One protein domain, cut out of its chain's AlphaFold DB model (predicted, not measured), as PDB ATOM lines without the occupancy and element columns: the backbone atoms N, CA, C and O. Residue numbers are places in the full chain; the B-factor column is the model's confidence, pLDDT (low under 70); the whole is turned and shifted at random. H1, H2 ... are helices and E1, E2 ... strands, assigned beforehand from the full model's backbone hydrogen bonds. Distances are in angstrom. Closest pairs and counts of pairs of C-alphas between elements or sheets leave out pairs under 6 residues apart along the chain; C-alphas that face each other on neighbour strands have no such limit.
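AT A GLANCE: This is residues 320 to 409 and 449 to 553 of the 556 residues of an uncharacterized protein of fungal sp. No.14919 (UniProt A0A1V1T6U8). Five helices run side by side in an up-and-down bundle, with H5 in the middle, the hairpin H2 and H3 on one side of it and the hairpin H6 and H7 on the other. A small strand hairpin, E1 and E2, lies at the end of the bundle where H6 ends and H7 begins; H8 is at the other end, and residues 525 to 540 run back along the bundle between the two ends. The printed part has 195 residues, with eight named helices followed along the chain by two named strands, an antiparallel sheet in the order E1 - E2; the class is mostly helix. It is compact, with a radius of gyration of the C-alphas of 16.6 A and spans of 51 by 36 by 31 A.

IN THESE COORDINATES: H1 is residues 320 to 324, beginning at C-alpha 320 (165.171, 183.314, 224.818). H2, residues 331 to 345, is 21.5 A long from first to last C-alpha, and H3, residues 349 to 360, is 16.0 A. H4 is residues 369 to 375, and H5, residues 385 to 398, is 20.1 A long. H6, residues 470 to 486, measures 25.1 A; H7, residues 493 to 514, measures 31.0 A from C-alpha 493 (169.736, 165.758, 219.779). H8 is residues 520 to 524, E1 residues 541 to 544, and E2 residues 549 to 552, ending at C-alpha 552 (170.603, 165.643, 230.324).

HOW THE PARTS SIT: H5 is the hub and touches three helices. Its closest C-alphas to H3 are those of Gly 392 and Ser 360, 4.2 A, at a shallow tilt of 30 degrees, opposite ways. To H6 they are Ala 397 and Gln 470, 4.6 A, and to H7 Leu 394 and Arg 503, 6.5 A. H2 and H3 touch as a helical hairpin, closest at the C-alphas of Phe 340 and Cys 352, 5.4 A. In the hairpin H6 and H7, residues 471 to 474 of H6 touch residues 503 to 510 of H7. H4 is close to H6 but not clearly touching, about perpendicular at 75 degrees. H1 touches no helix. E1 and E2 form a hairpin, with N 543 and O 550 at 2.9 A, within hydrogen-bond range. Every O i to N i+4 pair is within range in H1, H2, H3, H4, H5 and H7; H6 has 12 of 13, and H8 has 0 of 1 but 2 of 2 O i to N i+3 pairs.

THE WHOLE: The C-alphas farthest apart, of Pro 409 and Arg 553, are 53.5 A apart. Residues 410 to 448 are not printed, and C-alphas 409 and 449 are 9.3 A apart across the cut. The link H8 to E1 is long, with 16 residues. The pLDDT is under 70 at residues 364 to 367, 409, 454 to 468 and 514 to 523.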
ATOM      1  N   LYS A 320     164.402 182.489 225.756       85.56
ATOM      2  CA  LYS A 320     165.171 183.314 224.818       85.56
ATOM      3  C   LYS A 320     166.656 182.990 224.911       85.56
ATOM      4  O   LYS A 320     167.270 182.785 223.871       85.56
ATOM      5  N   ALA A 321     167.215 182.918 226.119       83.38
ATOM      6  CA  ALA A 321     168.610 182.530 226.314       83.38
ATOM      7  C   ALA A 321     168.867 181.108 225.784       83.38
ATOM      8  O   ALA A 321     169.822 180.885 225.048       83.38
ATOM      9  N   GLU A 322     167.967 180.161 226.062       84.44
ATOM     10  CA  GLU A 322     168.005 178.805 225.499       84.44
ATOM     11  C   GLU A 322     168.009 178.790 223.973       84.44
ATOM     12  O   GLU A 322     168.769 178.040 223.362       84.44
ATOM     13  N   TRP A 323     167.159 179.601 223.346       87.38
ATOM     14  CA  TRP A 323     167.104 179.704 221.897       87.38
ATOM     15  C   TRP A 323     168.364 180.360 221.318       87.38
ATOM     16  O   TRP A 323     168.920 179.833 220.353       87.38
ATOM     17  N   GLU A 324     168.842 181.459 221.912       83.81
ATOM     18  CA  GLU A 324     170.049 182.183 221.480       83.81
ATOM     19  C   GLU A 324     171.313 181.311 221.593       83.81
ATOM     20  O   GLU A 324     172.179 181.380 220.721       83.81
ATOM     21  N   ASP A 325     171.382 180.435 222.598       84.06
ATOM     22  CA  ASP A 325     172.478 179.474 222.797       84.06
ATOM     23  C   ASP A 325     172.366 178.209 221.933       84.06
ATOM     24  O   ASP A 325     173.244 177.339 221.971       84.06
ATOM     25  N   SER A 326     171.283 178.066 221.173       89.56
ATOM     26  CA  SER A 326     171.033 176.887 220.352       89.56
ATOM     27  C   SER A 326     171.513 177.085 218.906       89.56
ATOM     28  O   SER A 326     171.590 178.215 218.419       89.56
ATOM     29  N   PRO A 327     171.778 176.005 218.149       90.06
ATOM     30  CA  PRO A 327     172.077 176.094 216.717       90.06
ATOM     31  C   PRO A 327     171.010 176.824 215.885       90.06
ATOM     32  O   PRO A 327     171.327 177.396 214.845       90.06
ATOM     33  N   TRP A 328     169.750 176.835 216.336       90.56
ATOM     34  CA  TRP A 328     168.660 177.568 215.679       90.56
ATOM     35  C   TRP A 328     168.723 179.081 215.935       90.56
ATOM     36  O   TRP A 328     168.221 179.860 215.120       90.56
ATOM     37  N   GLY A 329     169.372 179.506 217.021       84.81
ATOM     38  CA  GLY A 329     169.626 180.912 217.329       84.81
ATOM     39  C   GLY A 329     170.540 181.599 216.313       84.81
ATOM     40  O   GLY A 329     170.453 182.814 216.129       84.81
ATOM     41  N   ASP A 330     171.362 180.839 215.574       84.69
ATOM     42  CA  ASP A 330     172.237 181.380 214.528       84.69
ATOM     43  C   ASP A 330     171.460 181.679 213.233       84.69
ATOM     44  O   ASP A 330     171.428 180.910 212.267       84.69
ATOM     45  N   VAL A 331     170.801 182.839 213.221       79.81
ATOM     46  CA  VAL A 331     170.029 183.345 212.074       79.81
ATOM     47  C   VAL A 331     170.900 183.490 210.820       79.81
ATOM     48  O   VAL A 331     170.432 183.207 209.716       79.81
ATOM     49  N   TYR A 332     172.158 183.919 210.962       78.12
ATOM     50  CA  TYR A 332     173.058 184.105 209.822       78.12
ATOM     51  C   TYR A 332     173.477 182.765 209.224       78.12
ATOM     52  O   TYR A 332     173.420 182.604 208.005       78.12
ATOM     53  N   GLY A 333     173.835 181.796 210.069       82.88
ATOM     54  CA  GLY A 333     174.119 180.425 209.664       82.88
ATOM     55  C   GLY A 333     172.945 179.812 208.903       82.88
ATOM     56  O   GLY A 333     173.132 179.343 207.782       82.88
ATOM     57  N   ARG A 334     171.720 179.904 209.444       85.94
ATOM     58  CA  ARG A 334     170.500 179.392 208.788       85.94
ATOM     59  C   ARG A 334     170.266 179.982 207.399       85.94
ATOM     60  O   ARG A 334     170.138 179.231 206.434       85.94
ATOM     61  N   ARG A 335     170.318 181.312 207.273       81.06
ATOM     62  CA  ARG A 335     170.182 182.000 205.975       81.06
ATOM     63  C   ARG A 335     171.261 181.574 204.980       81.06
ATOM     64  O   ARG A 335     170.992 181.442 203.789       81.06
ATOM     65  N   SER A 336     172.489 181.354 205.443       85.19
ATOM     66  CA  SER A 336     173.568 180.853 204.589       85.19
ATOM     67  C   SER A 336     173.282 179.441 204.069       85.19
ATOM     68  O   SER A 336     173.552 179.173 202.902       85.19
ATOM     69  N   VAL A 337     172.678 178.557 204.869       89.44
ATOM     70  CA  VAL A 337     172.268 177.217 204.408       89.44
ATOM     71  C   VAL A 337     171.182 177.285 203.336       89.44
ATOM     72  O   VAL A 337     171.290 176.596 202.324       89.44
ATOM     73  N   GLU A 338     170.184 178.152 203.496       85.56
ATOM     74  CA  GLU A 338     169.149 178.378 202.475       85.56
ATOM     75  C   GLU A 338     169.754 178.915 201.168       85.56
ATOM     76  O   GLU A 338     169.488 178.393 200.082       85.56
ATOM     77  N   ARG A 339     170.648 179.911 201.263       81.50
ATOM     78  CA  ARG A 339     171.375 180.456 200.102       81.50
ATOM     79  C   ARG A 339     172.239 179.404 199.417       81.50
ATOM     80  O   ARG A 339     172.300 179.386 198.188       81.50
ATOM     81  N   PHE A 340     172.883 178.530 200.187       89.81
ATOM     82  CA  PHE A 340     173.637 177.409 199.638       89.81
ATOM     83  C   PHE A 340     172.718 176.456 198.877       89.81
ATOM     84  O   PHE A 340     173.036 176.111 197.748       89.81
ATOM     85  N   ALA A 341     171.569 176.066 199.439       86.56
ATOM     86  CA  ALA A 341     170.632 175.164 198.770       86.56
ATOM     87  C   ALA A 341     170.141 175.736 197.423       86.56
ATOM     88  O   ALA A 341     170.114 175.023 196.418       86.56
ATOM     89  N   LEU A 342     169.839 177.040 197.377       80.69
ATOM     90  CA  LEU A 342     169.479 177.745 196.142       80.69
ATOM     91  C   LEU A 342     170.628 177.757 195.122       80.69
ATOM     92  O   LEU A 342     170.419 177.423 193.953       80.69
ATOM     93  N   ALA A 343     171.843 178.112 195.550       82.56
ATOM     94  CA  ALA A 343     173.029 178.111 194.691       82.56
ATOM     95  C   ALA A 343     173.360 176.697 194.177       82.56
ATOM     96  O   ALA A 343     173.686 176.520 193.004       82.56
ATOM     97  N   PHE A 344     173.196 175.684 195.028       89.38
ATOM     98  CA  PHE A 344     173.422 174.280 194.709       89.38
ATOM     99  C   PHE A 344     172.442 173.793 193.641       89.38
ATOM    100  O   PHE A 344     172.857 173.156 192.673       89.38
ATOM    101  N   GLY A 345     171.159 174.149 193.768       80.81
ATOM    102  CA  GLY A 345     170.136 173.860 192.760       80.81
ATOM    103  C   GLY A 345     170.443 174.488 191.395       80.81
ATOM    104  O   GLY A 345     170.159 173.882 190.365       80.81
ATOM    105  N   ARG A 346     171.096 175.657 191.380       83.94
ATOM    106  CA  ARG A 346     171.565 176.346 190.163       83.94
ATOM    107  C   ARG A 346     172.932 175.869 189.664       83.94
ATOM    108  O   ARG A 346     173.382 176.341 188.626       83.94
ATOM    109  N   ARG A 347     173.599 174.963 190.392       84.69
ATOM    110  CA  ARG A 347     174.995 174.550 190.156       84.69
ATOM    111  C   ARG A 347     175.983 175.729 190.136       84.69
ATOM    112  O   ARG A 347     177.016 175.661 189.473       84.69
ATOM    113  N   ASP A 348     175.702 176.790 190.896       83.38
ATOM    114  CA  ASP A 348     176.627 177.915 191.060       83.38
ATOM    115  C   ASP A 348     177.757 177.525 192.018       83.38
ATOM    116  O   ASP A 348     177.640 177.613 193.244       83.38
ATOM    117  N   PHE A 349     178.854 177.046 191.436       87.75
ATOM    118  CA  PHE A 349     180.004 176.546 192.176       87.75
ATOM    119  C   PHE A 349     180.628 177.591 193.104       87.75
ATOM    120  O   PHE A 349     180.910 177.292 194.264       87.75
ATOM    121  N   ILE A 350     180.837 178.811 192.607       86.31
ATOM    122  CA  ILE A 350     181.562 179.857 193.334       86.31
ATOM    123  C   ILE A 350     180.733 180.323 194.527       86.31
ATOM    124  O   ILE A 350     181.260 180.402 195.640       86.31
ATOM    125  N   ALA A 351     179.429 180.548 194.331       84.38
ATOM    126  CA  ALA A 351     178.528 180.896 195.425       84.38
ATOM    127  C   ALA A 351     178.470 179.782 196.485       84.38
ATOM    128  O   ALA A 351     178.609 180.061 197.678       84.38
ATOM    129  N   CYS A 352     178.338 178.518 196.062       90.31
ATOM    130  CA  CYS A 352     178.338 177.373 196.977       90.31
ATOM    131  C   CYS A 352     179.635 177.283 197.787       90.31
ATOM    132  O   CYS A 352     179.587 177.145 199.008       90.31
ATOM    133  N   ALA A 353     180.788 177.380 197.124       90.69
ATOM    134  CA  ALA A 353     182.091 177.237 197.760       90.69
ATOM    135  C   ALA A 353     182.395 178.387 198.733       90.69
ATOM    136  O   ALA A 353     182.874 178.133 199.837       90.69
ATOM    137  N   LYS A 354     182.047 179.638 198.389       88.00
ATOM    138  CA  LYS A 354     182.163 180.788 199.308       88.00
ATOM    139  C   LYS A 354     181.356 180.568 200.591       88.00
ATOM    140  O   LYS A 354     181.887 180.750 201.687       88.00
ATOM    141  N   ILE A 355     180.096 180.145 200.461       90.12
ATOM    142  CA  ILE A 355     179.219 179.887 201.611       90.12
ATOM    143  C   ILE A 355     179.756 178.720 202.451       90.12
ATOM    144  O   ILE A 355     179.863 178.836 203.672       90.12
ATOM    145  N   ALA A 356     180.138 177.619 201.802       92.25
ATOM    146  CA  ALA A 356     180.680 176.444 202.470       92.25
ATOM    147  C   ALA A 356     181.963 176.777 203.252       92.25
ATOM    148  O   ALA A 356     182.073 176.411 204.423       92.25
ATOM    149  N   HIS A 357     182.889 177.546 202.659       88.06
ATOM    150  CA  HIS A 357     184.089 178.042 203.342       88.06
ATOM    151  C   HIS A 357     183.735 178.882 204.564       88.06
ATOM    152  O   HIS A 357     184.193 178.563 205.662       88.06
ATOM    153  N   GLN A 358     182.869 179.886 204.395       87.38
ATOM    154  CA  GLN A 358     182.445 180.769 205.480       87.38
ATOM    155  C   GLN A 358     181.898 179.979 206.677       87.38
ATOM    156  O   GLN A 358     182.301 180.234 207.811       87.38
ATOM    157  N   LEU A 359     181.005 179.012 206.438       90.50
ATOM    158  CA  LEU A 359     180.419 178.214 207.518       90.50
ATOM    159  C   LEU A 359     181.409 177.199 208.096       90.50
ATOM    160  O   LEU A 359     181.431 176.997 209.306       90.50
ATOM    161  N   SER A 360     182.281 176.609 207.277       88.25
ATOM    162  CA  SER A 360     183.319 175.684 207.755       88.25
ATOM    163  C   SER A 360     184.402 176.366 208.608       88.25
ATOM    164  O   SER A 360     185.161 175.683 209.293       88.25
ATOM    165  N   ASP A 361     184.450 177.698 208.645       83.31
ATOM    166  CA  ASP A 361     185.494 178.454 209.348       83.31
ATOM    167  C   ASP A 361     185.062 179.072 210.670       83.31
ATOM    168  O   ASP A 361     185.907 179.559 211.421       83.31
ATOM    169  N   VAL A 362     183.775 178.993 211.016       81.19
ATOM    170  CA  VAL A 362     183.211 179.654 212.207       81.19
ATOM    171  C   VAL A 362     183.824 179.205 213.537       81.19
ATOM    172  O   VAL A 362     183.800 179.972 214.497       81.19
ATOM    173  N   ASN A 363     184.383 177.991 213.597       73.00
ATOM    174  CA  ASN A 363     184.961 177.401 214.810       73.00
ATOM    175  C   ASN A 363     186.478 177.589 214.951       73.00
ATOM    176  O   ASN A 363     187.077 176.983 215.836       73.00
ATOM    177  N   TRP A 364     187.105 178.389 214.078       66.56
ATOM    178  CA  TRP A 364     188.528 178.777 214.139       66.56
ATOM    179  C   TRP A 364     189.515 177.630 214.394       66.56
ATOM    180  O   TRP A 364     190.638 177.835 214.846       66.56
ATOM    181  N   TRP A 365     189.128 176.418 214.012       66.81
ATOM    182  CA  TRP A 365     189.923 175.197 214.111       66.81
ATOM    183  C   TRP A 365     191.293 175.286 213.428       66.81
ATOM    184  O   TRP A 365     192.203 174.512 213.704       66.81
ATOM    185  N   ARG A 366     191.443 176.281 212.553       63.78
ATOM    186  CA  ARG A 366     192.675 176.659 211.871       63.78
ATOM    187  C   ARG A 366     193.693 177.371 212.760       63.78
ATOM    188  O   ARG A 366     194.795 177.590 212.287       63.78
ATOM    189  N   GLN A 367     193.377 177.803 213.977       68.31
ATOM    190  CA  GLN A 367     194.339 178.562 214.787       68.31
ATOM    191  C   GLN A 367     195.219 177.621 215.617       68.31
ATOM    192  O   GLN A 367     196.422 177.540 215.366       68.31
ATOM    193  N   SER A 368     194.623 176.835 216.514       70.75
ATOM    194  CA  SER A 368     195.295 175.790 217.298       70.75
ATOM    195  C   SER A 368     194.285 174.755 217.803       70.75
ATOM    196  O   SER A 368     193.082 175.025 217.824       70.75
ATOM    197  N   GLU A 369     194.759 173.583 218.241       71.50
ATOM    198  CA  GLU A 369     193.911 172.589 218.921       71.50
ATOM    199  C   GLU A 369     193.274 173.174 220.192       71.50
ATOM    200  O   GLU A 369     192.113 172.913 220.491       71.50
ATOM    201  N   GLU A 370     194.000 174.032 220.909       74.88
ATOM    202  CA  GLU A 370     193.486 174.729 222.087       74.88
ATOM    203  C   GLU A 370     192.312 175.653 221.733       74.88
ATOM    204  O   GLU A 370     191.249 175.558 222.343       74.88
ATOM    205  N   ILE A 371     192.458 176.487 220.700       76.31
ATOM    206  CA  ILE A 371     191.399 177.399 220.244       76.31
ATOM    207  C   ILE A 371     190.218 176.608 219.678       76.31
ATOM    208  O   ILE A 371     189.066 176.965 219.914       76.31
ATOM    209  N   PHE A 372     190.473 175.496 218.989       77.12
ATOM    210  CA  PHE A 372     189.420 174.579 218.561       77.12
ATOM    211  C   PHE A 372     188.634 174.024 219.757       77.12
ATOM    212  O   PHE A 372     187.408 174.129 219.793       77.12
ATOM    213  N   ASN A 373     189.331 173.504 220.769       75.31
ATOM    214  CA  ASN A 373     188.721 172.944 221.974       75.31
ATOM    215  C   ASN A 373     187.977 174.010 222.809       75.31
ATOM    216  O   ASN A 373     186.980 173.707 223.465       75.31
ATOM    217  N   GLN A 374     188.397 175.276 222.742       76.69
ATOM    218  CA  GLN A 374     187.672 176.415 223.321       76.69
ATOM    219  C   GLN A 374     186.388 176.787 222.557       76.69
ATOM    220  O   GLN A 374     185.555 177.502 223.103       76.69
ATOM    221  N   ASN A 375     186.200 176.316 221.322       78.75
ATOM    222  CA  ASN A 375     185.037 176.650 220.489       78.75
ATOM    223  C   ASN A 375     184.070 175.473 220.261       78.75
ATOM    224  O   ASN A 375     182.981 175.673 219.723       78.75
ATOM    225  N   ILE A 376     184.419 174.258 220.692       86.31
ATOM    226  CA  ILE A 376     183.488 173.119 220.737       86.31
ATOM    227  C   ILE A 376     182.728 173.078 222.076       86.31
ATOM    228  O   ILE A 376     183.250 173.588 223.075       86.31
ATOM    229  N   PRO A 377     181.512 172.494 222.112       89.25
ATOM    230  CA  PRO A 377     180.720 172.342 223.329       89.25
ATOM    231  C   PRO A 377     181.493 171.729 224.494       89.25
ATOM    232  O   PRO A 377     182.311 170.831 224.309       89.25
ATOM    233  N   SER A 378     181.180 172.181 225.703       86.94
ATOM    234  CA  SER A 378     181.752 171.693 226.959       86.94
ATOM    235  C   SER A 378     180.641 171.157 227.879       86.94
ATOM    236  O   SER A 378     179.457 171.298 227.555       86.94
ATOM    237  N   PRO A 379     180.968 170.546 229.032       84.50
ATOM    238  CA  PRO A 379     179.963 170.061 229.981       84.50
ATOM    239  C   PRO A 379     179.073 171.162 230.565       84.50
ATOM    240  O   PRO A 379     178.034 170.855 231.140       84.50
ATOM    241  N   VAL A 380     179.506 172.420 230.456       84.06
ATOM    242  CA  VAL A 380     178.843 173.592 231.042       84.06
ATOM    243  C   VAL A 380     178.289 174.552 229.986       84.06
ATOM    244  O   VAL A 380     177.411 175.345 230.297       84.06
ATOM    245  N   GLU A 381     178.744 174.468 228.732       84.12
ATOM    246  CA  GLU A 381     178.347 175.387 227.659       84.12
ATOM    247  C   GLU A 381     178.030 174.636 226.356       84.12
ATOM    248  O   GLU A 381     178.857 173.878 225.847       84.12
ATOM    249  N   VAL A 382     176.859 174.907 225.766       81.75
ATOM    250  CA  VAL A 382     176.374 174.253 224.530       81.75
ATOM    251  C   VAL A 382     177.143 174.698 223.278       81.75
ATOM    252  O   VAL A 382     177.296 173.914 222.348       81.75
ATOM    253  N   ARG A 383     177.641 175.946 223.243       85.94
ATOM    254  CA  ARG A 383     178.455 176.544 222.155       85.94
ATOM    255  C   ARG A 383     177.979 176.156 220.740       85.94
ATOM    256  O   ARG A 383     178.619 175.345 220.074       85.94
ATOM    257  N   PRO A 384     176.900 176.758 220.217       86.44
ATOM    258  CA  PRO A 384     176.156 176.241 219.060       86.44
ATOM    259  C   PRO A 384     176.918 176.223 217.722       86.44
ATOM    260  O   PRO A 384     176.501 175.541 216.783       86.44
ATOM    261  N   LYS A 385     178.051 176.932 217.620       88.25
ATOM    262  CA  LYS A 385     178.832 177.078 216.381       88.25
ATOM    263  C   LYS A 385     179.371 175.760 215.811       88.25
ATOM    264  O   LYS A 385     179.603 175.685 214.604       88.25
ATOM    265  N   TRP A 386     179.506 174.706 216.624       90.19
ATOM    266  CA  TRP A 386     179.887 173.373 216.131       90.19
ATOM    267  C   TRP A 386     178.938 172.847 215.051       90.19
ATOM    268  O   TRP A 386     179.396 172.225 214.094       90.19
ATOM    269  N   ALA A 387     177.637 173.120 215.181       93.69
ATOM    270  CA  ALA A 387     176.637 172.640 214.237       93.69
ATOM    271  C   ALA A 387     176.801 173.343 212.887       93.69
ATOM    272  O   ALA A 387     176.831 172.690 211.849       93.69
ATOM    273  N   ILE A 388     177.000 174.663 212.901       93.31
ATOM    274  CA  ILE A 388     177.231 175.465 211.693       93.31
ATOM    275  C   ILE A 388     178.536 175.060 211.001       93.31
ATOM    276  O   ILE A 388     178.562 174.896 209.782       93.31
ATOM    277  N   HIS A 389     179.589 174.804 211.780       92.06
ATOM    278  CA  HIS A 389     180.843 174.262 211.269       92.06
ATOM    279  C   HIS A 389     180.647 172.898 210.586       92.06
ATOM    280  O   HIS A 389     181.079 172.714 209.446       92.06
ATOM    281  N   ALA A 390     179.944 171.965 211.235       94.56
ATOM    282  CA  ALA A 390     179.637 170.653 210.668       94.56
ATOM    283  C   ALA A 390     178.809 170.756 209.378       94.56
ATOM    284  O   ALA A 390     179.089 170.049 208.413       94.56
ATOM    285  N   ILE A 391     177.833 171.665 209.327       97.00
ATOM    286  CA  ILE A 391     177.040 171.932 208.122       97.00
ATOM    287  C   ILE A 391     177.925 172.475 206.991       97.00
ATOM    288  O   ILE A 391     177.815 172.004 205.861       97.00
ATOM    289  N   GLY A 392     178.854 173.390 207.284       94.50
ATOM    290  CA  GLY A 392     179.851 173.848 206.312       94.50
ATOM    291  C   GLY A 392     180.700 172.700 205.751       94.50
ATOM    292  O   GLY A 392     180.939 172.637 204.548       94.50
ATOM    293  N   LEU A 393     181.092 171.732 206.587       93.25
ATOM    294  CA  LEU A 393     181.797 170.525 206.134       93.25
ATOM    295  C   LEU A 393     180.916 169.617 205.255       93.25
ATOM    296  O   LEU A 393     181.405 169.089 204.256       93.25
ATOM    297  N   LEU A 394     179.623 169.465 205.571       96.62
ATOM    298  CA  LEU A 394     178.670 168.748 204.711       96.62
ATOM    299  C   LEU A 394     178.565 169.417 203.334       96.62
ATOM    300  O   LEU A 394     178.632 168.734 202.316       96.62
ATOM    301  N   MET A 395     178.472 170.749 203.295       96.06
ATOM    302  CA  MET A 395     178.447 171.519 202.049       96.06
ATOM    303  C   MET A 395     179.706 171.283 201.213       96.06
ATOM    304  O   MET A 395     179.601 170.996 200.021       96.06
ATOM    305  N   MET A 396     180.885 171.332 201.844       91.69
ATOM    306  CA  MET A 396     182.168 171.042 201.195       91.69
ATOM    307  C   MET A 396     182.226 169.614 200.636       91.69
ATOM    308  O   MET A 396     182.745 169.398 199.543       91.69
ATOM    309  N   ALA A 397     181.653 168.636 201.343       91.81
ATOM    310  CA  ALA A 397     181.543 167.260 200.858       91.81
ATOM    311  C   ALA A 397     180.557 167.110 199.683       91.81
ATOM    312  O   ALA A 397     180.663 166.160 198.901       91.81
ATOM    313  N   SER A 398     179.598 168.026 199.530       94.06
ATOM    314  CA  SER A 398     178.563 167.991 198.487       94.06
ATOM    315  C   SER A 398     178.952 168.690 197.181       94.06
ATOM    316  O   SER A 398     178.275 168.491 196.172       94.06
ATOM    317  N   ILE A 399     180.049 169.444 197.145       92.31
ATOM    318  CA  ILE A 399     180.489 170.187 195.954       92.31
ATOM    319  C   ILE A 399     181.851 169.692 195.426       92.31
ATOM    320  O   ILE A 399     182.546 168.925 196.104       92.31
ATOM    321  N   PRO A 400     182.240 170.080 194.199       89.06
ATOM    322  CA  PRO A 400     183.595 169.861 193.694       89.06
ATOM    323  C   PRO A 400     184.673 170.496 194.594       89.06
ATOM    324  O   PRO A 400     184.439 171.515 195.243       89.06
ATOM    325  N   LEU A 401     185.878 169.922 194.641       83.19
ATOM    326  CA  LEU A 401     186.974 170.487 195.437       83.19
ATOM    327  C   LEU A 401     187.581 171.714 194.740       83.19
ATOM    328  O   LEU A 401     188.020 171.632 193.593       83.19
ATOM    329  N   VAL A 402     187.707 172.825 195.466       80.50
ATOM    330  CA  VAL A 402     188.505 173.986 195.037       80.50
ATOM    331  C   VAL A 402     189.993 173.678 195.270       80.50
ATOM    332  O   VAL A 402     190.492 173.868 196.378       80.50
ATOM    333  N   ARG A 403     190.700 173.157 194.259       78.31
ATOM    334  CA  ARG A 403     192.142 172.816 194.359       78.31
ATOM    335  C   ARG A 403     193.072 174.001 194.084       78.31
ATOM    336  O   ARG A 403     194.165 174.071 194.633       78.31
ATOM    337  N   SER A 404     192.633 174.926 193.244       80.44
ATOM    338  CA  SER A 404     193.315 176.176 192.912       80.44
ATOM    339  C   SER A 404     192.303 177.314 192.964       80.44
ATOM    340  O   SER A 404     191.097 177.066 192.989       80.44
ATOM    341  N   LYS A 405     192.787 178.561 193.000       84.50
ATOM    342  CA  LYS A 405     191.916 179.731 192.903       84.50
ATOM    343  C   LYS A 405     191.068 179.607 191.642       84.50
ATOM    344  O   LYS A 405     191.607 179.545 190.537       84.50
ATOM    345  N   ILE A 406     189.755 179.563 191.819       82.81
ATOM    346  CA  ILE A 406     188.806 179.596 190.710       82.81
ATOM    347  C   ILE A 406     188.281 181.012 190.642       82.81
ATOM    348  O   ILE A 406     187.730 181.530 191.612       82.81
ATOM    349  N   VAL A 407     188.500 181.636 189.496       79.94
ATOM    350  CA  VAL A 407     187.979 182.952 189.162       79.94
ATOM    351  C   VAL A 407     186.833 182.717 188.194       79.94
ATOM    352  O   VAL A 407     187.013 181.979 187.221       79.94
ATOM    353  N   ARG A 408     185.653 183.287 188.468       73.62
ATOM    354  CA  ARG A 408     184.579 183.340 187.473       73.62
ATOM    355  C   ARG A 408     185.188 184.000 186.233       73.62
ATOM    356  O   ARG A 408     185.704 185.107 186.392       73.62
ATOM    357  N   PRO A 409     185.218 183.332 185.064       63.12
ATOM    358  CA  PRO A 409     185.714 183.962 183.852       63.12
ATOM    359  C   PRO A 409     185.018 185.310 183.705       63.12
ATOM    360  O   PRO A 409     183.809 185.393 183.923       63.12
ATOM    361  N   SER A 449     185.797 185.214 192.955       77.94
ATOM    362  CA  SER A 449     186.775 184.162 193.078       77.94
ATOM    363  C   SER A 449     186.571 183.425 194.375       77.94
ATOM    364  O   SER A 449     186.036 183.947 195.360       77.94
ATOM    365  N   VAL A 450     186.959 182.165 194.337       83.62
ATOM    366  CA  VAL A 450     187.044 181.331 195.514       83.62
ATOM    367  C   VAL A 450     188.453 180.769 195.572       83.62
ATOM    368  O   VAL A 450     188.930 180.112 194.647       83.62
ATOM    369  N   GLU A 451     189.140 181.100 196.658       83.75
ATOM    370  CA  GLU A 451     190.432 180.509 196.981       83.75
ATOM    371  C   GLU A 451     190.239 179.046 197.395       83.75
ATOM    372  O   GLU A 451     189.165 178.698 197.897       83.75
ATOM    373  N   PRO A 452     191.252 178.177 197.242       78.12
ATOM    374  CA  PRO A 452     191.229 176.855 197.849       78.12
ATOM    375  C   PRO A 452     190.888 176.956 199.333       78.12
ATOM    376  O   PRO A 452     191.378 177.842 200.036       78.12
ATOM    377  N   SER A 453     190.067 176.030 199.830       70.12
ATOM    378  CA  SER A 453     189.835 175.920 201.270       70.12
ATOM    379  C   SER A 453     191.180 175.856 201.993       70.12
ATOM    380  O   SER A 453     192.021 175.022 201.656       70.12
ATOM    381  N   GLN A 454     191.404 176.678 203.022       65.56
ATOM    382  CA  GLN A 454     192.662 176.592 203.778       65.56
ATOM    383  C   GLN A 454     192.787 175.248 204.521       65.56
ATOM    384  O   GLN A 454     193.869 174.879 204.971       65.56
ATOM    385  N   LEU A 455     191.707 174.467 204.581       63.03
ATOM    386  CA  LEU A 455     191.710 173.076 205.033       63.03
ATOM    387  C   LEU A 455     192.554 172.178 204.133       63.03
ATOM    388  O   LEU A 455     193.158 171.235 204.623       63.03
ATOM    389  N   TYR A 456     192.670 172.511 202.842       56.12
ATOM    390  CA  TYR A 456     193.607 171.855 201.929       56.12
ATOM    391  C   TYR A 456     195.068 172.251 202.188       56.12
ATOM    392  O   TYR A 456     195.984 171.551 201.759       56.12
ATOM    393  N   SER A 457     195.301 173.384 202.857       50.50
ATOM    394  CA  SER A 457     196.648 173.918 203.102       50.50
ATOM    395  C   SER A 457     197.276 173.428 204.409       50.50
ATOM    396  O   SER A 457     198.494 173.484 204.555       50.50
ATOM    397  N   ARG A 458     196.471 172.903 205.345       55.38
ATOM    398  CA  ARG A 458     196.957 172.221 206.549       55.38
ATOM    399  C   ARG A 458     196.739 170.719 206.396       55.38
ATOM    400  O   ARG A 458     195.618 170.266 206.628       55.38
ATOM    401  N   PRO A 459     197.762 169.934 206.016       50.59
ATOM    402  CA  PRO A 459     197.642 168.490 206.106       50.59
ATOM    403  C   PRO A 459     197.318 168.147 207.562       50.59
ATOM    404  O   PRO A 459     198.077 168.486 208.469       50.59
ATOM    405  N   LEU A 460     196.160 167.523 207.794       57.03
ATOM    406  CA  LEU A 460     195.899 166.827 209.054       57.03
ATOM    407  C   LEU A 460     197.096 165.899 209.263       57.03
ATOM    408  O   LEU A 460     197.443 165.179 208.326       57.03
ATOM    409  N   GLU A 461     197.769 166.020 210.410       50.97
ATOM    410  CA  GLU A 461     199.109 165.471 210.660       50.97
ATOM    411  C   GLU A 461     199.349 164.133 209.935       50.97
ATOM    412  O   GLU A 461     198.731 163.116 210.248       50.97
ATOM    413  N   GLY A 462     200.227 164.150 208.923       54.16
ATOM    414  CA  GLY A 462     200.646 162.954 208.184       54.16
ATOM    415  C   GLY A 462     199.910 162.626 206.875       54.16
ATOM    416  O   GLY A 462     200.251 161.613 206.270       54.16
ATOM    417  N   MET A 463     198.953 163.431 206.397       57.97
ATOM    418  CA  MET A 463     198.352 163.236 205.061       57.97
ATOM    419  C   MET A 463     199.045 164.054 203.966       57.97
ATOM    420  O   MET A 463     199.421 165.205 204.191       57.97
ATOM    421  N   SER A 464     199.157 163.498 202.757       60.03
ATOM    422  CA  SER A 464     199.608 164.256 201.585       60.03
ATOM    423  C   SER A 464     198.460 165.082 200.981       60.03
ATOM    424  O   SER A 464     197.284 164.773 201.179       60.03
ATOM    425  N   GLN A 465     198.778 166.129 200.209       59.75
ATOM    426  CA  GLN A 465     197.762 166.889 199.461       59.75
ATOM    427  C   GLN A 465     197.041 166.049 198.392       59.75
ATOM    428  O   GLN A 465     195.920 166.380 198.000       59.75
ATOM    429  N   GLU A 466     197.660 164.962 197.933       59.72
ATOM    430  CA  GLU A 466     197.094 164.060 196.926       59.72
ATOM    431  C   GLU A 466     195.995 163.157 197.509       59.72
ATOM    432  O   GLU A 466     195.075 162.768 196.789       59.72
ATOM    433  N   ASP A 467     196.010 162.921 198.827       62.34
ATOM    434  CA  ASP A 467     195.012 162.113 199.544       62.34
ATOM    435  C   ASP A 467     193.707 162.881 199.847       62.34
ATOM    436  O   ASP A 467     192.726 162.308 200.334       62.34
ATOM    437  N   LEU A 468     193.675 164.190 199.570       68.06
ATOM    438  CA  LEU A 468     192.548 165.068 199.882       68.06
ATOM    439  C   LEU A 468     191.371 164.828 198.920       68.06
ATOM    440  O   LEU A 468     191.445 165.090 197.716       68.06
ATOM    441  N   ASN A 469     190.254 164.363 199.480       76.06
ATOM    442  CA  ASN A 469     188.993 164.114 198.781       76.06
ATOM    443  C   ASN A 469     187.781 164.576 199.615       76.06
ATOM    444  O   ASN A 469     187.914 164.864 200.804       76.06
ATOM    445  N   GLN A 470     186.585 164.626 199.016       81.69
ATOM    446  CA  GLN A 470     185.350 165.036 199.705       81.69
ATOM    447  C   GLN A 470     185.042 164.192 200.952       81.69
ATOM    448  O   GLN A 470     184.494 164.714 201.925       81.69
ATOM    449  N   SER A 471     185.405 162.905 200.956       83.19
ATOM    450  CA  SER A 471     185.186 162.011 202.102       83.19
ATOM    451  C   SER A 471     185.975 162.450 203.336       83.19
ATOM    452  O   SER A 471     185.579 162.134 204.458       83.19
ATOM    453  N   LEU A 472     187.048 163.228 203.162       81.31
ATOM    454  CA  LEU A 472     187.761 163.832 204.278       81.31
ATOM    455  C   LEU A 472     186.883 164.803 205.068       81.31
ATOM    456  O   LEU A 472     186.932 164.795 206.293       81.31
ATOM    457  N   PHE A 473     186.057 165.610 204.398       87.38
ATOM    458  CA  PHE A 473     185.150 166.528 205.090       87.38
ATOM    459  C   PHE A 473     184.109 165.768 205.916       87.38
ATOM    460  O   PHE A 473     183.806 166.168 207.037       87.38
ATOM    461  N   LEU A 474     183.642 164.612 205.430       90.44
ATOM    462  CA  LEU A 474     182.777 163.721 206.212       90.44
ATOM    463  C   LEU A 474     183.511 163.122 207.421       90.44
ATOM    464  O   LEU A 474     182.932 163.014 208.501       90.44
ATOM    465  N   ARG A 475     184.796 162.777 207.270       86.81
ATOM    466  CA  ARG A 475     185.644 162.303 208.376       86.81
ATOM    467  C   ARG A 475     185.920 163.398 209.409       86.81
ATOM    468  O   ARG A 475     185.990 163.112 210.599       86.81
ATOM    469  N   LEU A 476     186.063 164.647 208.979       86.69
ATOM    470  CA  LEU A 476     186.233 165.794 209.871       86.69
ATOM    471  C   LEU A 476     185.006 166.016 210.757       86.69
ATOM    472  O   LEU A 476     185.162 166.371 211.924       86.69
ATOM    473  N   ILE A 477     183.805 165.724 210.252       91.81
ATOM    474  CA  ILE A 477     182.590 165.699 211.077       91.81
ATOM    475  C   ILE A 477     182.715 164.624 212.163       91.81
ATOM    476  O   ILE A 477     182.413 164.904 213.318       91.81
ATOM    477  N   ASP A 478     183.218 163.427 211.846       90.50
ATOM    478  CA  ASP A 478     183.422 162.384 212.865       90.50
ATOM    479  C   ASP A 478     184.429 162.817 213.929       90.50
ATOM    480  O   ASP A 478     184.190 162.624 215.119       90.50
ATOM    481  N   ILE A 479     185.541 163.430 213.513       86.44
ATOM    482  CA  ILE A 479     186.559 163.961 214.428       86.44
ATOM    483  C   ILE A 479     185.943 165.021 215.342       86.44
ATOM    484  O   ILE A 479     186.152 164.966 216.552       86.44
ATOM    485  N   LEU A 480     185.145 165.941 214.794       89.12
ATOM    486  CA  LEU A 480     184.422 166.942 215.574       89.12
ATOM    487  C   LEU A 480     183.514 166.281 216.618       89.12
ATOM    488  O   LEU A 480     183.606 166.623 217.795       89.12
ATOM    489  N   ILE A 481     182.680 165.316 216.219       91.25
ATOM    490  CA  ILE A 481     181.779 164.615 217.146       91.25
ATOM    491  C   ILE A 481     182.571 163.861 218.221       91.25
ATOM    492  O   ILE A 481     182.224 163.950 219.396       91.25
ATOM    493  N   ILE A 482     183.670 163.188 217.863       88.94
ATOM    494  CA  ILE A 482     184.559 162.512 218.820       88.94
ATOM    495  C   ILE A 482     185.158 163.513 219.814       88.94
ATOM    496  O   ILE A 482     185.207 163.228 221.011       88.94
ATOM    497  N   SER A 483     185.607 164.681 219.356       87.06
ATOM    498  CA  SER A 483     186.163 165.722 220.228       87.06
ATOM    499  C   SER A 483     185.113 166.291 221.188       87.06
ATOM    500  O   SER A 483     185.403 166.481 222.371       87.06
ATOM    501  N   ILE A 484     183.870 166.476 220.731       90.44
ATOM    502  CA  ILE A 484     182.745 166.860 221.600       90.44
ATOM    503  C   ILE A 484     182.452 165.749 222.621       90.44
ATOM    504  O   ILE A 484     182.273 166.024 223.806       90.44
ATOM    505  N   SER A 485     182.466 164.475 222.215       89.81
ATOM    506  CA  SER A 485     182.291 163.350 223.144       89.81
ATOM    507  C   SER A 485     183.395 163.295 224.205       89.81
ATOM    508  O   SER A 485     183.102 163.098 225.384       89.81
ATOM    509  N   LYS A 486     184.662 163.507 223.817       87.19
ATOM    510  CA  LYS A 486     185.820 163.522 224.733       87.19
ATOM    511  C   LYS A 486     185.725 164.635 225.772       87.19
ATOM    512  O   LYS A 486     186.054 164.418 226.933       87.19
ATOM    513  N   THR A 487     185.250 165.805 225.358       86.56
ATOM    514  CA  THR A 487     185.013 166.946 226.253       86.56
ATOM    515  C   THR A 487     183.711 166.818 227.040       86.56
ATOM    516  O   THR A 487     183.454 167.650 227.903       86.56
ATOM    517  N   ARG A 488     182.901 165.775 226.791       89.44
ATOM    518  CA  ARG A 488     181.541 165.617 227.328       89.44
ATOM    519  C   ARG A 488     180.693 166.866 227.072       89.44
ATOM    520  O   ARG A 488     179.992 167.344 227.961       89.44
ATOM    521  N   GLY A 489     180.788 167.403 225.861       90.12
ATOM    522  CA  GLY A 489     180.057 168.585 225.434       90.12
ATOM    523  C   GLY A 489     178.540 168.393 225.424       90.12
ATOM    524  O   GLY A 489     178.050 167.311 225.091       90.12
ATOM    525  N   LEU A 490     177.799 169.446 225.778       91.00
ATOM    526  CA  LEU A 490     176.339 169.491 225.672       91.00
ATOM    527  C   LEU A 490     175.910 169.812 224.236       91.00
ATOM    528  O   LEU A 490     176.292 170.847 223.696       91.00
ATOM    529  N   ILE A 491     175.083 168.965 223.620       91.81
ATOM    530  CA  ILE A 491     174.596 169.172 222.244       91.81
ATOM    531  C   ILE A 491     173.107 168.875 222.093       91.81
ATOM    532  O   ILE A 491     172.547 168.072 222.833       91.81
ATOM    533  N   HIS A 492     172.469 169.482 221.091       92.12
ATOM    534  CA  HIS A 492     171.061 169.232 220.778       92.12
ATOM    535  C   HIS A 492     170.873 167.959 219.946       92.12
ATOM    536  O   HIS A 492     171.509 167.791 218.900       92.12
ATOM    537  N   THR A 493     169.958 167.087 220.383       86.56
ATOM    538  CA  THR A 493     169.736 165.758 219.779       86.56
ATOM    539  C   THR A 493     169.341 165.843 218.311       86.56
ATOM    540  O   THR A 493     169.985 165.230 217.461       86.56
ATOM    541  N   ASN A 494     168.289 166.605 218.005       91.81
ATOM    542  CA  ASN A 494     167.741 166.667 216.651       91.81
ATOM    543  C   ASN A 494     168.757 167.237 215.661       91.81
ATOM    544  O   ASN A 494     168.875 166.734 214.546       91.81
ATOM    545  N   MET A 495     169.548 168.221 216.099       94.56
ATOM    546  CA  MET A 495     170.622 168.790 215.289       94.56
ATOM    547  C   MET A 495     171.715 167.759 214.989       94.56
ATOM    548  O   MET A 495     172.097 167.590 213.831       94.56
ATOM    549  N   LEU A 496     172.181 167.018 216.002       93.06
ATOM    550  CA  LEU A 496     173.145 165.935 215.795       93.06
ATOM    551  C   LEU A 496     172.603 164.882 214.821       93.06
ATOM    552  O   LEU A 496     173.299 164.496 213.884       93.06
ATOM    553  N   THR A 497     171.366 164.429 215.022       93.50
ATOM    554  CA  THR A 497     170.742 163.416 214.165       93.50
ATOM    555  C   THR A 497     170.616 163.899 212.723       93.50
ATOM    556  O   THR A 497     170.945 163.140 211.811       93.50
ATOM    557  N   ALA A 498     170.203 165.150 212.496       96.38
ATOM    558  CA  ALA A 498     170.124 165.734 211.156       96.38
ATOM    559  C   ALA A 498     171.502 165.773 210.473       96.38
ATOM    560  O   ALA A 498     171.639 165.326 209.333       96.38
ATOM    561  N   ILE A 499     172.545 166.210 211.192       96.94
ATOM    562  CA  ILE A 499     173.927 166.241 210.685       96.94
ATOM    563  C   ILE A 499     174.420 164.830 210.338       96.94
ATOM    564  O   ILE A 499     174.954 164.619 209.250       96.94
ATOM    565  N   LEU A 500     174.227 163.847 211.222       95.75
ATOM    566  CA  LEU A 500     174.666 162.466 210.987       95.75
ATOM    567  C   LEU A 500     173.888 161.791 209.848       95.75
ATOM    568  O   LEU A 500     174.471 161.033 209.071       95.75
ATOM    569  N   THR A 501     172.594 162.089 209.718       97.12
ATOM    570  CA  THR A 501     171.748 161.586 208.626       97.12
ATOM    571  C   THR A 501     172.212 162.144 207.285       97.12
ATOM    572  O   THR A 501     172.455 161.372 206.357       97.12
ATOM    573  N   ALA A 502     172.429 163.459 207.197       97.50
ATOM    574  CA  ALA A 502     172.957 164.097 205.996       97.50
ATOM    575  C   ALA A 502     174.373 163.604 205.663       97.50
ATOM    576  O   ALA A 502     174.654 163.284 204.510       97.50
ATOM    577  N   ARG A 503     175.248 163.457 206.669       96.81
ATOM    578  CA  ARG A 503     176.595 162.885 206.504       96.81
ATOM    579  C   ARG A 503     176.527 161.495 205.875       96.81
ATOM    580  O   ARG A 503     177.280 161.213 204.948       96.81
ATOM    581  N   ARG A 504     175.651 160.622 206.387       96.12
ATOM    582  CA  ARG A 504     175.464 159.267 205.855       96.12
ATOM    583  C   ARG A 504     174.948 159.304 204.421       96.12
ATOM    584  O   ARG A 504     175.546 158.668 203.569       96.12
ATOM    585  N   ALA A 505     173.910 160.096 204.155       95.88
ATOM    586  CA  ALA A 505     173.326 160.214 202.824       95.88
ATOM    587  C   ALA A 505     174.333 160.735 201.785       95.88
ATOM    588  O   ALA A 505     174.432 160.170 200.702       95.88
ATOM    589  N   ILE A 506     175.128 161.756 202.129       94.06
ATOM    590  CA  ILE A 506     176.215 162.243 201.268       94.06
ATOM    591  C   ILE A 506     177.284 161.159 201.111       94.06
ATOM    592  O   ILE A 506     177.749 160.928 200.004       94.06
ATOM    593  N   GLY A 507     177.665 160.459 202.182       91.38
ATOM    594  CA  GLY A 507     178.620 159.350 202.109       91.38
ATOM    595  C   GLY A 507     178.179 158.238 201.153       91.38
ATOM    596  O   GLY A 507     178.975 157.808 200.320       91.38
ATOM    597  N   ASP A 508     176.915 157.825 201.228       91.44
ATOM    598  CA  ASP A 508     176.321 156.806 200.356       91.44
ATOM    599  C   ASP A 508     176.249 157.299 198.896       91.44
ATOM    600  O   ASP A 508     176.636 156.574 197.977       91.44
ATOM    601  N   ASP A 509     175.854 158.560 198.682       90.12
ATOM    602  CA  ASP A 509     175.856 159.236 197.374       90.12
ATOM    603  C   ASP A 509     177.267 159.255 196.758       90.12
ATOM    604  O   ASP A 509     177.469 158.903 195.595       90.12
ATOM    605  N   ARG A 510     178.289 159.569 197.562       84.44
ATOM    606  CA  ARG A 510     179.697 159.565 197.138       84.44
ATOM    607  C   ARG A 510     180.237 158.169 196.875       84.44
ATOM    608  O   ARG A 510     180.970 157.987 195.902       84.44
ATOM    609  N   ALA A 511     179.874 157.185 197.689       83.06
ATOM    610  CA  ALA A 511     180.262 155.798 197.468       83.06
ATOM    611  C   ALA A 511     179.681 155.259 196.151       83.06
ATOM    612  O   ALA A 511     180.389 154.566 195.417       83.06
ATOM    613  N   ALA A 512     178.443 155.633 195.809       81.19
ATOM    614  CA  ALA A 512     177.824 155.280 194.533       81.19
ATOM    615  C   ALA A 512     178.598 155.853 193.328       81.19
ATOM    616  O   ALA A 512     178.774 155.162 192.325       81.19
ATOM    617  N   PHE A 513     179.142 157.072 193.438       73.69
ATOM    618  CA  PHE A 513     180.035 157.634 192.416       73.69
ATOM    619  C   PHE A 513     181.405 156.946 192.377       73.69
ATOM    620  O   PHE A 513     181.908 156.648 191.296       73.69
ATOM    621  N   GLY A 514     182.002 156.654 193.536       60.03
ATOM    622  CA  GLY A 514     183.321 156.017 193.649       60.03
ATOM    623  C   GLY A 514     183.378 154.572 193.138       60.03
ATOM    624  O   GLY A 514     184.453 154.098 192.769       60.03
ATOM    625  N   GLN A 515     182.238 153.876 193.049       52.22
ATOM    626  CA  GLN A 515     182.149 152.589 192.344       52.22
ATOM    627  C   GLN A 515     182.331 152.736 190.821       52.22
ATOM    628  O   GLN A 515     182.776 151.785 190.182       52.22
ATOM    629  N   ASN A 516     182.069 153.925 190.260       47.50
ATOM    630  CA  ASN A 516     182.132 154.212 188.822       47.50
ATOM    631  C   ASN A 516     183.297 155.137 188.410       47.50
ATOM    632  O   ASN A 516     183.696 155.110 187.250       47.50
ATOM    633  N   ALA A 517     183.868 155.919 189.331       46.88
ATOM    634  CA  ALA A 517     184.968 156.850 189.074       46.88
ATOM    635  C   ALA A 517     186.154 156.552 190.010       46.88
ATOM    636  O   ALA A 517     186.136 156.897 191.193       46.88
ATOM    637  N   ARG A 518     187.202 155.895 189.495       44.16
ATOM    638  CA  ARG A 518     188.476 155.722 190.216       44.16
ATOM    639  C   ARG A 518     189.420 156.870 189.858       44.16
ATOM    640  O   ARG A 518     189.772 157.018 188.696       44.16
ATOM    641  N   GLY A 519     189.883 157.623 190.858       52.78
ATOM    642  CA  GLY A 519     190.906 158.665 190.697       52.78
ATOM    643  C   GLY A 519     190.396 160.097 190.935       52.78
ATOM    644  O   GLY A 519     189.333 160.280 191.531       52.78
ATOM    645  N   PRO A 520     191.146 161.132 190.501       52.97
ATOM    646  CA  PRO A 520     190.834 162.545 190.758       52.97
ATOM    647  C   PRO A 520     189.480 163.019 190.195       52.97
ATOM    648  O   PRO A 520     188.979 164.056 190.623       52.97
ATOM    649  N   GLU A 521     188.843 162.247 189.313       54.59
ATOM    650  CA  GLU A 521     187.505 162.514 188.761       54.59
ATOM    651  C   GLU A 521     186.398 162.539 189.825       54.59
ATOM    652  O   GLU A 521     185.467 163.330 189.726       54.59
ATOM    653  N   GLY A 522     186.522 161.764 190.909       58.69
ATOM    654  CA  GLY A 522     185.566 161.839 192.021       58.69
ATOM    655  C   GLY A 522     185.556 163.214 192.704       58.69
ATOM    656  O   GLY A 522     184.543 163.623 193.271       58.69
ATOM    657  N   SER A 523     186.667 163.956 192.599       65.94
ATOM    658  CA  SER A 523     186.821 165.263 193.235       65.94
ATOM    659  C   SER A 523     186.165 166.426 192.496       65.94
ATOM    660  O   SER A 523     186.019 167.498 193.083       65.94
ATOM    661  N   THR A 524     185.708 166.218 191.261       74.19
ATOM    662  CA  THR A 524     185.031 167.239 190.447       74.19
ATOM    663  C   THR A 524     183.509 167.083 190.427       74.19
ATOM    664  O   THR A 524     182.814 167.898 189.822       74.19
ATOM    665  N   LEU A 525     182.972 166.057 191.094       82.44
ATOM    666  CA  LEU A 525     181.549 165.746 191.071       82.44
ATOM    667  C   LEU A 525     180.783 166.479 192.171       82.44
ATOM    668  O   LEU A 525     181.190 166.550 193.333       82.44
ATOM    669  N   TRP A 526     179.590 166.935 191.823       89.94
ATOM    670  CA  TRP A 526     178.596 167.377 192.790       89.94
ATOM    671  C   TRP A 526     177.859 166.180 193.390       89.94
ATOM    672  O   TRP A 526     177.714 165.150 192.735       89.94
ATOM    673  N   SER A 527     177.336 166.333 194.603       90.12
ATOM    674  CA  SER A 527     176.303 165.429 195.096       90.12
ATOM    675  C   SER A 527     175.054 165.516 194.214       90.12
ATOM    676  O   SER A 527     174.777 166.553 193.587       90.12
ATOM    677  N   THR A 528     174.290 164.424 194.163       90.50
ATOM    678  CA  THR A 528     173.066 164.349 193.346       90.50
ATOM    679  C   THR A 528     172.052 165.415 193.751       90.50
ATOM    680  O   THR A 528     171.469 166.077 192.891       90.50
ATOM    681  N   ARG A 529     171.914 165.642 195.058       92.94
ATOM    682  CA  ARG A 529     171.102 166.694 195.671       92.94
ATOM    683  C   ARG A 529     171.760 167.210 196.949       92.94
ATOM    684  O   ARG A 529     172.746 166.652 197.425       92.94
ATOM    685  N   TRP A 530     171.188 168.266 197.513       95.31
ATOM    686  CA  TRP A 530     171.476 168.674 198.881       95.31
ATOM    687  C   TRP A 530     170.649 167.821 199.856       95.31
ATOM    688  O   TRP A 530     169.477 167.564 199.594       95.31
ATOM    689  N   PHE A 531     171.268 167.329 200.935       95.25
ATOM    690  CA  PHE A 531     170.674 166.316 201.828       95.25
ATOM    691  C   PHE A 531     170.413 166.801 203.260       95.25
ATOM    692  O   PHE A 531     169.907 166.027 204.070       95.25
ATOM    693  N   PHE A 532     170.793 168.031 203.600       96.56
ATOM    694  CA  PHE A 532     170.610 168.564 204.947       96.56
ATOM    695  C   PHE A 532     169.485 169.594 204.975       96.56
ATOM    696  O   PHE A 532     169.481 170.559 204.213       96.56
ATOM    697  N   GLU A 533     168.585 169.420 205.930       90.88
ATOM    698  CA  GLU A 533     167.539 170.373 206.270       90.88
ATOM    699  C   GLU A 533     167.639 170.671 207.763       90.88
ATOM    700  O   GLU A 533     168.006 169.798 208.558       90.88
ATOM    701  N   PHE A 534     167.343 171.912 208.151       91.31
ATOM    702  CA  PHE A 534     167.283 172.248 209.569       91.31
ATOM    703  C   PHE A 534     166.143 171.457 210.219       91.31
ATOM    704  O   PHE A 534     165.005 171.570 209.767       91.31
ATOM    705  N   PRO A 535     166.417 170.679 211.279       94.19
ATOM    706  CA  PRO A 535     165.362 169.979 211.994       94.19
ATOM    707  C   PRO A 535     164.486 170.968 212.769       94.19
ATOM    708  O   PRO A 535     164.903 172.096 213.053       94.19
ATOM    709  N   GLU A 536     163.299 170.521 213.179       91.12
ATOM    710  CA  GLU A 536     162.455 171.271 214.112       91.12
ATOM    711  C   GLU A 536     163.207 171.588 215.413       91.12
ATOM    712  O   GLU A 536     164.045 170.804 215.880       91.12
ATOM    713  N   TYR A 537     162.919 172.764 215.978       89.12
ATOM    714  CA  TYR A 537     163.541 173.226 217.215       89.12
ATOM    715  C   TYR A 537     163.244 172.266 218.368       89.12
ATOM    716  O   TYR A 537     162.090 171.938 218.632       89.12
ATOM    717  N   ASP A 538     164.298 171.855 219.070       86.62
ATOM    718  CA  ASP A 538     164.209 170.986 220.236       86.62
ATOM    719  C   ASP A 538     165.216 171.415 221.307       86.62
ATOM    720  O   ASP A 538     166.428 171.494 221.076       86.62
ATOM    721  N   GLN A 539     164.693 171.667 222.504       84.94
ATOM    722  CA  GLN A 539     165.459 172.060 223.684       84.94
ATOM    723  C   GLN A 539     166.230 170.896 224.313       84.94
ATOM    724  O   GLN A 539     167.078 171.125 225.176       84.94
ATOM    725  N   SER A 540     165.970 169.650 223.907       87.38
ATOM    726  CA  SER A 540     166.613 168.485 224.504       87.38
ATOM    727  C   SER A 540     168.129 168.483 224.279       87.38
ATOM    728  O   SER A 540     168.633 168.443 223.151       87.38
ATOM    729  N   LEU A 541     168.870 168.496 225.389       89.19
ATOM    730  CA  LEU A 541     170.323 168.385 225.398       89.19
ATOM    731  C   LEU A 541     170.751 166.951 225.686       89.19
ATOM    732  O   LEU A 541     170.137 166.236 226.485       89.19
ATOM    733  N   ARG A 542     171.853 166.545 225.058       88.94
ATOM    734  CA  ARG A 542     172.546 165.292 225.332       88.94
ATOM    735  C   ARG A 542     174.005 165.517 225.672       88.94
ATOM    736  O   ARG A 542     174.639 166.444 225.174       88.94
ATOM    737  N   GLN A 543     174.524 164.601 226.476       92.06
ATOM    738  CA  GLN A 543     175.926 164.504 226.848       92.06
ATOM    739  C   GLN A 543     176.407 163.066 226.654       92.06
ATOM    740  O   GLN A 543     175.646 162.117 226.848       92.06
ATOM    741  N   TRP A 544     177.666 162.896 226.256       89.75
ATOM    742  CA  TRP A 544     178.279 161.575 226.139       89.75
ATOM    743  C   TRP A 544     178.631 161.017 227.526       89.75
ATOM    744  O   TRP A 544     179.393 161.642 228.265       89.75
ATOM    745  N   ASP A 545     178.099 159.843 227.876       88.00
ATOM    746  CA  ASP A 545     178.358 159.180 229.167       88.00
ATOM    747  C   ASP A 545     179.598 158.263 229.159       88.00
ATOM    748  O   ASP A 545     180.059 157.828 230.213       88.00
ATOM    749  N   GLY A 546     180.175 158.017 227.979       84.06
ATOM    750  CA  GLY A 546     181.257 157.055 227.756       84.06
ATOM    751  C   GLY A 546     180.895 156.008 226.704       84.06
ATOM    752  O   GLY A 546     181.774 155.589 225.953       84.06
ATOM    753  N   GLU A 547     179.609 155.676 226.575       84.12
ATOM    754  CA  GLU A 547     179.098 154.649 225.660       84.12
ATOM    755  C   GLU A 547     178.043 155.188 224.688       84.12
ATOM    756  O   GLU A 547     177.952 154.721 223.550       84.12
ATOM    757  N   ARG A 548     177.234 156.163 225.116       87.44
ATOM    758  CA  ARG A 548     176.145 156.729 224.315       87.44
ATOM    759  C   ARG A 548     175.828 158.180 224.681       87.44
ATOM    760  O   ARG A 548     176.176 158.693 225.742       87.44
ATOM    761  N   TRP A 549     175.109 158.850 223.782       85.06
ATOM    762  CA  TRP A 549     174.549 160.179 224.028       85.06
ATOM    763  C   TRP A 549     173.302 160.070 224.911       85.06
ATOM    764  O   TRP A 549     172.249 159.625 224.444       85.06
ATOM    765  N   MET A 550     173.405 160.499 226.165       88.56
ATOM    766  CA  MET A 550     172.330 160.471 227.158       88.56
ATOM    767  C   MET A 550     171.654 161.830 227.272       88.56
ATOM    768  O   MET A 550     172.330 162.853 227.246       88.56
ATOM    769  N   GLN A 551     170.326 161.846 227.412       86.25
ATOM    770  CA  GLN A 551     169.587 163.083 227.664       86.25
ATOM    771  C   GLN A 551     169.952 163.638 229.041       86.25
ATOM    772  O   GLN A 551     169.961 162.902 230.029       86.25
ATOM    773  N   VAL A 552     170.230 164.934 229.100       85.75
ATOM    774  CA  VAL A 552     170.603 165.643 230.324       85.75
ATOM    775  C   VAL A 552     169.677 166.831 230.544       85.75
ATOM    776  O   VAL A 552     169.176 167.434 229.594       85.75
ATOM    777  N   ARG A 553     169.429 167.160 231.813       73.75
ATOM    778  CA  ARG A 553     168.812 168.439 232.172       73.75
ATOM    779  C   ARG A 553     169.890 169.516 232.132       73.75
ATOM    780  O   ARG A 553     171.029 169.245 232.515       73.75
TER     781      ARG A 553